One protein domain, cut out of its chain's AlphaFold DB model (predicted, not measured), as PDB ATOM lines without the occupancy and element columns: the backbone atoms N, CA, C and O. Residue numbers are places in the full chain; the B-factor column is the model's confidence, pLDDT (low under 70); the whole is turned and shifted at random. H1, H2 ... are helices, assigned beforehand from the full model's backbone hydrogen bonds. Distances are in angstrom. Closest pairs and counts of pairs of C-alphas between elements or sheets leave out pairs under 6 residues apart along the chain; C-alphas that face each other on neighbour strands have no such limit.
ATOM      1  N   THR A 207     -12.853 118.448 -10.480       86.25
ATOM      2  CA  THR A 207     -13.132 119.778 -11.012       86.25
ATOM      3  C   THR A 207     -12.561 120.868 -10.097       86.25
ATOM      4  O   THR A 207     -12.302 120.645  -8.916       86.25
ATOM      5  N   ALA A 208     -12.390 122.104 -10.583       85.56
ATOM      6  CA  ALA A 208     -11.839 123.159  -9.721       85.56
ATOM      7  C   ALA A 208     -12.799 123.614  -8.599       85.56
ATOM      8  O   ALA A 208     -12.391 124.365  -7.718       85.56
ATOM      9  N   ALA A 209     -14.081 123.225  -8.630       87.12
ATOM     10  CA  ALA A 209     -14.988 123.425  -7.499       87.12
ATOM     11  C   ALA A 209     -14.757 122.357  -6.423       87.12
ATOM     12  O   ALA A 209     -14.523 122.715  -5.273       87.12
ATOM     13  N   GLU A 210     -14.704 121.088  -6.829       91.38
ATOM     14  CA  GLU A 210     -14.356 119.953  -5.965       91.38
ATOM     15  C   GLU A 210     -12.995 120.164  -5.288       91.38
ATOM     16  O   GLU A 210     -12.909 120.096  -4.066       91.38
ATOM     17  N   ARG A 211     -11.958 120.557  -6.045       92.00
ATOM     18  CA  ARG A 211     -10.623 120.831  -5.485       92.00
ATOM     19  C   ARG A 211     -10.620 121.927  -4.428       92.00
ATOM     20  O   ARG A 211      -9.856 121.834  -3.486       92.00
ATOM     21  N   ARG A 212     -11.431 122.981  -4.570       93.25
ATOM     22  CA  ARG A 212     -11.457 124.063  -3.569       93.25
ATOM     23  C   ARG A 212     -12.035 123.582  -2.244       93.25
ATOM     24  O   ARG A 212     -11.473 123.916  -1.209       93.25
ATOM     25  N   LEU A 213     -13.106 122.789  -2.294       94.94
ATOM     26  CA  LEU A 213     -13.695 122.174  -1.106       94.94
ATOM     27  C   LEU A 213     -12.734 121.150  -0.482       94.94
ATOM     28  O   LEU A 213     -12.442 121.235   0.706       94.94
ATOM     29  N   PHE A 214     -12.194 120.241  -1.302       95.69
ATOM     30  CA  PHE A 214     -11.238 119.222  -0.869       95.69
ATOM     31  C   PHE A 214      -9.986 119.838  -0.243       95.69
ATOM     32  O   PHE A 214      -9.630 119.487   0.875       95.69
ATOM     33  N   ASP A 215      -9.342 120.790  -0.924       95.38
ATOM     34  CA  ASP A 215      -8.119 121.431  -0.439       95.38
ATOM     35  C   ASP A 215      -8.371 122.210   0.858       95.38
ATOM     36  O   ASP A 215      -7.503 122.230   1.728       95.38
ATOM     37  N   ALA A 216      -9.531 122.865   0.999       96.12
ATOM     38  CA  ALA A 216      -9.884 123.579   2.226       96.12
ATOM     39  C   ALA A 216     -10.045 122.612   3.408       96.12
ATOM     40  O   ALA A 216      -9.465 122.844   4.468       96.12
ATOM     41  N   GLN A 217     -10.767 121.506   3.204       96.75
ATOM     42  CA  GLN A 217     -10.970 120.493   4.238       96.75
ATOM     43  C   GLN A 217      -9.674 119.764   4.595       96.75
ATOM     44  O   GLN A 217      -9.375 119.577   5.774       96.75
ATOM     45  N   TYR A 218      -8.892 119.378   3.584       95.56
ATOM     46  CA  TYR A 218      -7.607 118.709   3.761       95.56
ATOM     47  C   TYR A 218      -6.660 119.574   4.591       95.56
ATOM     48  O   TYR A 218      -6.145 119.113   5.603       95.56
ATOM     49  N   ARG A 219      -6.488 120.850   4.215       95.19
ATOM     50  CA  ARG A 219      -5.588 121.768   4.924       95.19
ATOM     51  C   ARG A 219      -6.006 121.990   6.370       95.19
ATOM     52  O   ARG A 219      -5.148 121.969   7.244       95.19
ATOM     53  N   LEU A 220      -7.299 122.189   6.628       96.00
ATOM     54  CA  LEU A 220      -7.790 122.337   7.997       96.00
ATOM     55  C   LEU A 220      -7.537 121.068   8.820       96.00
ATOM     56  O   LEU A 220      -7.077 121.151   9.955       96.00
ATOM     57  N   SER A 221      -7.824 119.900   8.245       94.75
ATOM     58  CA  SER A 221      -7.646 118.614   8.924       94.75
ATOM     59  C   SER A 221      -6.171 118.339   9.220       94.75
ATOM     60  O   SER A 221      -5.826 118.036  10.356       94.75
ATOM     61  N   GLU A 222      -5.287 118.529   8.239       93.56
ATOM     62  CA  GLU A 222      -3.841 118.363   8.408       93.56
ATOM     63  C   GLU A 222      -3.272 119.342   9.443       93.56
ATOM     64  O   GLU A 222      -2.508 118.930  10.319       93.56
ATOM     65  N   ALA A 223      -3.682 120.613   9.398       94.62
ATOM     66  CA  ALA A 223      -3.269 121.615  10.377       94.62
ATOM     67  C   ALA A 223      -3.698 121.226  11.799       94.62
ATOM     68  O   ALA A 223      -2.889 121.286  12.723       94.62
ATOM     69  N   ARG A 224      -4.941 120.757  11.976       95.31
ATOM     70  CA  ARG A 224      -5.453 120.287  13.274       95.31
ATOM     71  C   ARG A 224      -4.722 119.050  13.785       95.31
ATOM     72  O   ARG A 224      -4.430 118.974  14.971       95.31
ATOM     73  N   THR A 225      -4.435 118.086  12.913       93.38
ATOM     74  CA  THR A 225      -3.783 116.829  13.310       93.38
ATOM     75  C   THR A 225      -2.301 117.015  13.609       93.38
ATOM     76  O   THR A 225      -1.776 116.371  14.512       93.38
ATOM     77  N   THR A 226      -1.609 117.864  12.849       91.88
ATOM     78  CA  THR A 226      -0.149 117.985  12.940       91.88
ATOM     79  C   THR A 226       0.316 119.177  13.772       91.88
ATOM     80  O   THR A 226       1.437 119.146  14.264       91.88
ATOM     81  N   GLY A 227      -0.500 120.226  13.919       93.88
ATOM     82  CA  GLY A 227      -0.093 121.492  14.541       93.88
ATOM     83  C   GLY A 227       0.792 122.377  13.648       93.88
ATOM     84  O   GLY A 227       1.319 123.389  14.115       93.88
ATOM     85  N   TYR A 228       0.958 122.024  12.369       92.88
ATOM     86  CA  TYR A 228       1.798 122.745  11.409       92.88
ATOM     87  C   TYR A 228       0.993 123.257  10.215       92.88
ATOM     88  O   TYR A 228      -0.047 122.710   9.850       92.88
ATOM     89  N   TRP A 229       1.507 124.301   9.564       90.25
ATOM     90  CA  TRP A 229       0.926 124.824   8.339       90.25
ATOM     91  C   TRP A 229       1.092 123.827   7.173       90.25
ATOM     92  O   TRP A 229       2.222 123.428   6.863       90.25
ATOM     93  N   PRO A 230      -0.002 123.454   6.481       88.50
ATOM     94  CA  PRO A 230       0.022 122.466   5.408       88.50
ATOM     95  C   PRO A 230       0.704 123.034   4.155       88.50
ATOM     96  O   PRO A 230       0.249 124.017   3.558       88.50
ATOM     97  N   ARG A 231       1.822 122.426   3.744       83.06
ATOM     98  CA  ARG A 231       2.643 122.898   2.609       83.06
ATOM     99  C   ARG A 231       2.117 122.456   1.258       83.06
ATOM    100  O   ARG A 231       2.160 123.214   0.287       83.06
ATOM    101  N   SER A 232       1.630 121.230   1.200       85.38
ATOM    102  CA  SER A 232       1.109 120.621  -0.007       85.38
ATOM    103  C   SER A 232      -0.287 120.059   0.261       85.38
ATOM    104  O   SER A 232      -0.867 120.271   1.324       85.38
ATOM    105  N   VAL A 233      -0.891 119.451  -0.755       86.81
ATOM    106  CA  VAL A 233      -2.143 118.710  -0.592       86.81
ATOM    107  C   VAL A 233      -1.871 117.279  -1.018       86.81
ATOM    108  O   VAL A 233      -1.637 117.036  -2.206       86.81
ATOM    109  N   GLY A 234      -1.930 116.361  -0.056       81.19
ATOM    110  CA  GLY A 234      -1.567 114.955  -0.211       81.19
ATOM    111  C   GLY A 234      -0.092 114.678   0.085       81.19
ATOM    112  O   GLY A 234       0.702 115.588   0.296       81.19
ATOM    113  N   ALA A 235       0.281 113.398   0.085       72.19
ATOM    114  CA  ALA A 235       1.656 112.981   0.331       72.19
ATOM    115  C   ALA A 235       2.580 113.420  -0.818       72.19
ATOM    116  O   ALA A 235       2.376 113.045  -1.975       72.19
ATOM    117  N   ASN A 236       3.616 114.187  -0.490       79.88
ATOM    118  CA  ASN A 236       4.666 114.588  -1.417       79.88
ATOM    119  C   ASN A 236       6.026 114.201  -0.830       79.88
ATOM    120  O   ASN A 236       6.339 114.560   0.304       79.88
ATOM    121  N   SER A 237       6.855 113.497  -1.604       79.19
ATOM    122  CA  SER A 237       8.199 113.103  -1.164       79.19
ATOM    123  C   SER A 237       9.086 114.305  -0.832       79.19
ATOM    124  O   SER A 237       9.966 114.193   0.017       79.19
ATOM    125  N   ALA A 238       8.833 115.467  -1.445       78.25
ATOM    126  CA  ALA A 238       9.540 116.706  -1.131       78.25
ATOM    127  C   ALA A 238       9.271 117.205   0.300       78.25
ATOM    128  O   ALA A 238      10.110 117.907   0.865       78.25
ATOM    129  N   ASP A 239       8.139 116.832   0.905       80.62
ATOM    130  CA  ASP A 239       7.767 117.314   2.236       80.62
ATOM    131  C   ASP A 239       8.551 116.605   3.353       80.62
ATOM    132  O   ASP A 239       8.699 117.179   4.433       80.62
ATOM    133  N   LEU A 240       9.109 115.413   3.084       79.69
ATOM    134  CA  LEU A 240       9.864 114.598   4.049       79.69
ATOM    135  C   LEU A 240      11.073 115.330   4.642       79.69
ATOM    136  O   LEU A 240      11.348 115.198   5.829       79.69
ATOM    137  N   PHE A 241      11.775 116.116   3.826       84.56
ATOM    138  CA  PHE A 241      13.004 116.811   4.224       84.56
ATOM    139  C   PHE A 241      12.796 118.313   4.442       84.56
ATOM    140  O   PHE A 241      13.750 119.072   4.593       84.56
ATOM    141  N   SER A 242      11.545 118.771   4.413       80.00
ATOM    142  CA  SER A 242      11.225 120.191   4.425       80.00
ATOM    143  C   SER A 242      10.910 120.677   5.849       80.00
ATOM    144  O   SER A 242      10.148 120.044   6.578       80.00
ATOM    145  N   LEU A 243      11.476 121.821   6.256       83.25
ATOM    146  CA  LEU A 243      11.252 122.392   7.595       83.25
ATOM    147  C   LEU A 243       9.779 122.757   7.813       83.25
ATOM    148  O   LEU A 243       9.293 123.661   7.150       83.25
ATOM    149  N   ARG A 244       9.058 122.124   8.739       86.69
ATOM    150  CA  ARG A 244       7.640 122.453   8.976       86.69
ATOM    151  C   ARG A 244       7.483 123.810   9.666       86.69
ATOM    152  O   ARG A 244       8.245 124.145  10.568       86.69
ATOM    153  N   THR A 245       6.481 124.581   9.251       90.75
ATOM    154  CA  THR A 245       6.150 125.877   9.864       90.75
ATOM    155  C   THR A 245       5.059 125.659  10.915       90.75
ATOM    156  O   THR A 245       3.993 125.175  10.535       90.75
ATOM    157  N   PRO A 246       5.297 125.930  12.210       94.31
ATOM    158  CA  PRO A 246       4.271 125.772  13.242       94.31
ATOM    159  C   PRO A 246       3.130 126.768  13.021       94.31
ATOM    160  O   PRO A 246       3.349 127.846  12.468       94.31
ATOM    161  N   LEU A 247       1.918 126.401  13.438       94.94
ATOM    162  CA  LEU A 247       0.763 127.296  13.347       94.94
ATOM    163  C   LEU A 247       0.904 128.472  14.318       94.94
ATOM    164  O   LEU A 247       1.243 128.289  15.488       94.94
ATOM    165  N   ALA A 248       0.595 129.672  13.838       94.88
ATOM    166  CA  ALA A 248       0.455 130.861  14.660       94.88
ATOM    167  C   ALA A 248      -0.951 130.937  15.292       94.88
ATOM    168  O   ALA A 248      -1.910 130.333  14.785       94.88
ATOM    169  N   PRO A 249      -1.121 131.711  16.381       92.56
ATOM    170  CA  PRO A 249      -2.445 132.013  16.914       92.56
ATOM    171  C   PRO A 249      -3.361 132.599  15.826       92.56
ATOM    172  O   PRO A 249      -3.033 133.604  15.203       92.56
ATOM    173  N   GLY A 250      -4.516 131.968  15.598       92.56
ATOM    174  CA  GLY A 250      -5.507 132.398  14.601       92.56
ATOM    175  C   GLY A 250      -5.436 131.691  13.239       92.56
ATOM    176  O   GLY A 250      -6.417 131.743  12.495       92.56
ATOM    177  N   ASP A 251      -4.364 130.954  12.930       95.19
ATOM    178  CA  ASP A 251      -4.236 130.243  11.645       95.19
ATOM    179  C   ASP A 251      -5.334 129.191  11.441       95.19
ATOM    180  O   ASP A 251      -5.891 129.056  10.349       95.19
ATOM    181  N   LEU A 252      -5.705 128.474  12.506       96.06
ATOM    182  CA  LEU A 252      -6.808 127.511  12.452       96.06
ATOM    183  C   LEU A 252      -8.144 128.195  12.143       96.06
ATOM    184  O   LEU A 252      -8.871 127.732  11.268       96.06
ATOM    185  N   ALA A 253      -8.432 129.332  12.780       96.38
ATOM    186  CA  ALA A 253      -9.653 130.097  12.524       96.38
ATOM    187  C   ALA A 253      -9.699 130.631  11.080       96.38
ATOM    188  O   ALA A 253     -10.761 130.672  10.446       96.38
ATOM    189  N   LEU A 254      -8.542 130.991  10.514       95.75
ATOM    190  CA  LEU A 254      -8.427 131.365   9.107       95.75
ATOM    191  C   LEU A 254      -8.768 130.183   8.186       95.75
ATOM    192  O   LEU A 254      -9.572 130.342   7.262       95.75
ATOM    193  N   LEU A 255      -8.193 129.003   8.434       96.31
ATOM    194  CA  LEU A 255      -8.467 127.791   7.654       96.31
ATOM    195  C   LEU A 255      -9.937 127.358   7.767       96.31
ATOM    196  O   LEU A 255     -10.556 127.017   6.757       96.31
ATOM    197  N   GLU A 256     -10.527 127.460   8.958       97.25
ATOM    198  CA  GLU A 256     -11.958 127.237   9.185       97.25
ATOM    199  C   GLU A 256     -12.810 128.207   8.375       97.25
ATOM    200  O   GLU A 256     -13.724 127.786   7.668       97.25
ATOM    201  N   THR A 257     -12.474 129.496   8.385       97.69
ATOM    202  CA  THR A 257     -13.179 130.509   7.591       97.69
ATOM    203  C   THR A 257     -13.123 130.193   6.094       97.69
ATOM    204  O   THR A 257     -14.103 130.395   5.370       97.69
ATOM    205  N   VAL A 258     -11.986 129.695   5.596       96.25
ATOM    206  CA  VAL A 258     -11.843 129.275   4.194       96.25
ATOM    207  C   VAL A 258     -12.752 128.086   3.880       96.25
ATOM    208  O   VAL A 258     -13.447 128.120   2.863       96.25
ATOM    209  N   LEU A 259     -12.795 127.075   4.749       97.50
ATOM    210  CA  LEU A 259     -13.685 125.928   4.584       97.50
ATOM    211  C   LEU A 259     -15.160 126.344   4.628       97.50
ATOM    212  O   LEU A 259     -15.918 125.997   3.723       97.50
ATOM    213  N   GLN A 260     -15.555 127.156   5.610       97.31
ATOM    214  CA  GLN A 260     -16.930 127.642   5.753       97.31
ATOM    215  C   GLN A 260     -17.396 128.428   4.523       97.31
ATOM    216  O   GLN A 260     -18.533 128.282   4.075       97.31
ATOM    217  N   LYS A 261     -16.502 129.197   3.889       95.12
ATOM    218  CA  LYS A 261     -16.798 129.863   2.612       95.12
ATOM    219  C   LYS A 261     -17.098 128.883   1.479       95.12
ATOM    220  O   LYS A 261     -17.864 129.237   0.585       95.12
ATOM    221  N   GLU A 262     -16.483 127.703   1.446       94.62
ATOM    222  CA  GLU A 262     -16.810 126.681   0.444       94.62
ATOM    223  C   GLU A 262     -18.082 125.902   0.816       94.62
ATOM    224  O   GLU A 262     -18.907 125.673  -0.069       94.62
ATOM    225  N   ILE A 263     -18.312 125.609   2.103       95.88
ATOM    226  CA  ILE A 263     -19.557 124.992   2.603       95.88
ATOM    227  C   ILE A 263     -20.775 125.867   2.274       95.88
ATOM    228  O   ILE A 263     -21.763 125.385   1.724       95.88
ATOM    229  N   ALA A 264     -20.679 127.183   2.480       93.88
ATOM    230  CA  ALA A 264     -21.755 128.128   2.174       93.88
ATOM    231  C   ALA A 264     -22.179 128.136   0.688       93.88
ATOM    232  O   ALA A 264     -23.253 128.629   0.342       93.88
ATOM    233  N   LYS A 265     -21.353 127.593  -0.219       89.50
ATOM    234  CA  LYS A 265     -21.663 127.494  -1.656       89.50
ATOM    235  C   LYS A 265     -22.430 126.219  -2.013       89.50
ATOM    236  O   LYS A 265     -23.001 126.170  -3.104       89.50
ATOM    237  N   LEU A 266     -22.464 125.212  -1.132       90.06
ATOM    238  CA  LEU A 266     -23.058 123.893  -1.389       90.06
ATOM    239  C   LEU A 266     -24.523 123.924  -1.852       90.06
ATOM    240  O   LEU A 266     -24.827 123.186  -2.794       90.06
ATOM    241  N   PRO A 267     -25.419 124.787  -1.324       88.38
ATOM    242  CA  PRO A 267     -26.815 124.822  -1.773       88.38
ATOM    243  C   PRO A 267     -26.975 125.089  -3.278       88.38
ATOM    244  O   PRO A 267     -27.903 124.598  -3.916       88.38
ATOM    245  N   ASN A 268     -26.040 125.840  -3.865       82.19
ATOM    246  CA  ASN A 268     -26.041 126.201  -5.283       82.19
ATOM    247  C   ASN A 268     -24.981 125.444  -6.100       82.19
ATOM    248  O   ASN A 268     -24.819 125.719  -7.293       82.19
ATOM    249  N   ALA A 269     -24.246 124.520  -5.478       83.44
ATOM    250  CA  ALA A 269     -23.176 123.773  -6.121       83.44
ATOM    251  C   ALA A 269     -23.712 122.672  -7.054       83.44
ATOM    252  O   ALA A 269     -24.902 122.356  -7.073       83.44
ATOM    253  N   ALA A 270     -22.820 122.108  -7.871       82.75
ATOM    254  CA  ALA A 270     -23.125 120.930  -8.679       82.75
ATOM    255  C   ALA A 270     -23.251 119.676  -7.796       82.75
ATOM    256  O   ALA A 270     -22.629 119.599  -6.734       82.75
ATOM    257  N   ASP A 271     -23.993 118.669  -8.263       84.38
ATOM    258  CA  ASP A 271     -24.214 117.412  -7.529       84.38
ATOM    259  C   ASP A 271     -22.919 116.706  -7.149       84.38
ATOM    260  O   ASP A 271     -22.801 116.173  -6.052       84.38
ATOM    261  N   SER A 272     -21.912 116.763  -8.020       86.00
ATOM    262  CA  SER A 272     -20.620 116.140  -7.753       86.00
ATOM    263  C   SER A 272     -19.879 116.797  -6.580       86.00
ATOM    264  O   SER A 272     -19.249 116.102  -5.786       86.00
ATOM    265  N   VAL A 273     -20.029 118.115  -6.397       90.19
ATOM    266  CA  VAL A 273     -19.476 118.852  -5.249       90.19
ATOM    267  C   VAL A 273     -20.238 118.502  -3.970       90.19
ATOM    268  O   VAL A 273     -19.612 118.299  -2.935       90.19
ATOM    269  N   ARG A 274     -21.573 118.391  -4.039       91.19
ATOM    270  CA  ARG A 274     -22.405 117.969  -2.897       91.19
ATOM    271  C   ARG A 274     -22.066 116.542  -2.459       91.19
ATOM    272  O   ARG A 274     -21.851 116.306  -1.278       91.19
ATOM    273  N   ARG A 275     -21.907 115.619  -3.414       91.75
ATOM    274  CA  ARG A 275     -21.458 114.242  -3.158       91.75
ATOM    275  C   ARG A 275     -20.074 114.208  -2.508       91.75
ATOM    276  O   ARG A 275     -19.872 113.457  -1.561       91.75
ATOM    277  N   LEU A 276     -19.134 115.023  -2.994       93.81
ATOM    278  CA  LEU A 276     -17.813 115.146  -2.378       93.81
ATOM    279  C   LEU A 276     -17.902 115.673  -0.939       93.81
ATOM    280  O   LEU A 276     -17.225 115.132  -0.074       93.81
ATOM    281  N   ALA A 277     -18.743 116.675  -0.663       95.75
ATOM    282  CA  ALA A 277     -18.956 117.180   0.696       95.75
ATOM    283  C   ALA A 277     -19.397 116.060   1.652       95.75
ATOM    284  O   ALA A 277     -18.786 115.878   2.702       95.75
ATOM    285  N   SER A 278     -20.358 115.230   1.231       95.44
ATOM    286  CA  SER A 278     -20.802 114.071   2.011       95.44
ATOM    287  C   SER A 278     -19.675 113.062   2.268       95.44
ATOM    288  O   SER A 278     -19.537 112.571   3.386       95.44
ATOM    289  N   LEU A 279     -18.825 112.784   1.270       95.69
ATOM    290  CA  LEU A 279     -17.656 111.904   1.433       95.69
ATOM    291  C   LEU A 279     -16.610 112.484   2.396       95.69
ATOM    292  O   LEU A 279     -15.942 111.735   3.106       95.69
ATOM    293  N   LEU A 280     -16.485 113.811   2.437       95.19
ATOM    294  CA  LEU A 280     -15.597 114.542   3.341       95.19
ATOM    295  C   LEU A 280     -16.193 114.775   4.739       95.19
ATOM    296  O   LEU A 280     -15.497 115.330   5.591       95.19
ATOM    297  N   ARG A 281     -17.435 114.328   4.980       93.81
ATOM    298  CA  ARG A 281     -18.196 114.514   6.230       93.81
ATOM    299  C   ARG A 281     -18.430 115.994   6.574       93.81
ATOM    300  O   ARG A 281     -18.211 116.405   7.713       93.81
TER     301      ARG A 281
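AT A GLANCE: This is residues 207 to 281 of the 282 residues of an uncharacterized protein of Leifsonia psychrotolerans (UniProt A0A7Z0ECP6). The long helix H1 makes the core, with H3 packed along it in the opposite direction and the shorter H4 packed on its first part, running the same way as H1. Between H1 and H3 the chain swings out in a wide loop, residues 227 to 250, which holds the small helix H2 away from the other three. The printed part has 75 residues with four named helices, H1, H2, H3, H4 in chain order, and no named strand; the class is all helix. It is only just compact, close to loose, with a radius of gyration of the C-alphas of 13.4 A and spans of 39 by 28 by 18 A.

IN THESE COORDINATES: Find C-alpha 208 at (-11.839, 123.159, -9.721); from there H1, residues 208 to 226, runs 26.0 A to C-alpha 226 at (-0.149, 117.985, 12.940). Next look for H2 at residues 237 to 241. H3 holds residues 251 to 263 and measures 18.5 A. H4, residues 271 to 279, runs 12.4 A to C-alpha 279 at (-17.656, 111.904, 1.433).

HOW THE PARTS SIT: Start at H1, which touches H3 at a shallow tilt of 30 degrees, opposite ways; the closest C-alphas are those of Ala 216 and Leu 259, 5.1 A apart. With residues 209 to 214 alone H1 touches H4, at a shallow tilt of 14 degrees, the same way; here Glu 210 and Val 273 have the closest C-alphas, 5.3 A apart. H3 and H4 are apart, but only just, at 8.1 A between their closest C-alphas. H2 touches no helix. Every O i to N i+4 pair is within hydrogen-bond range in H3 and H4, against 14 of 15 in H1 and 0 of 1 in H2, where 1 of 2 O i to N i+3 pairs is.

THE WHOLE: The two C-alphas farthest apart are those of Phe 241 and Asn 268, at 41.3 A. The printed part has no cut, and its three links are short. The mean pLDDT of the printed part is 90.7, and no printed residue is under 70.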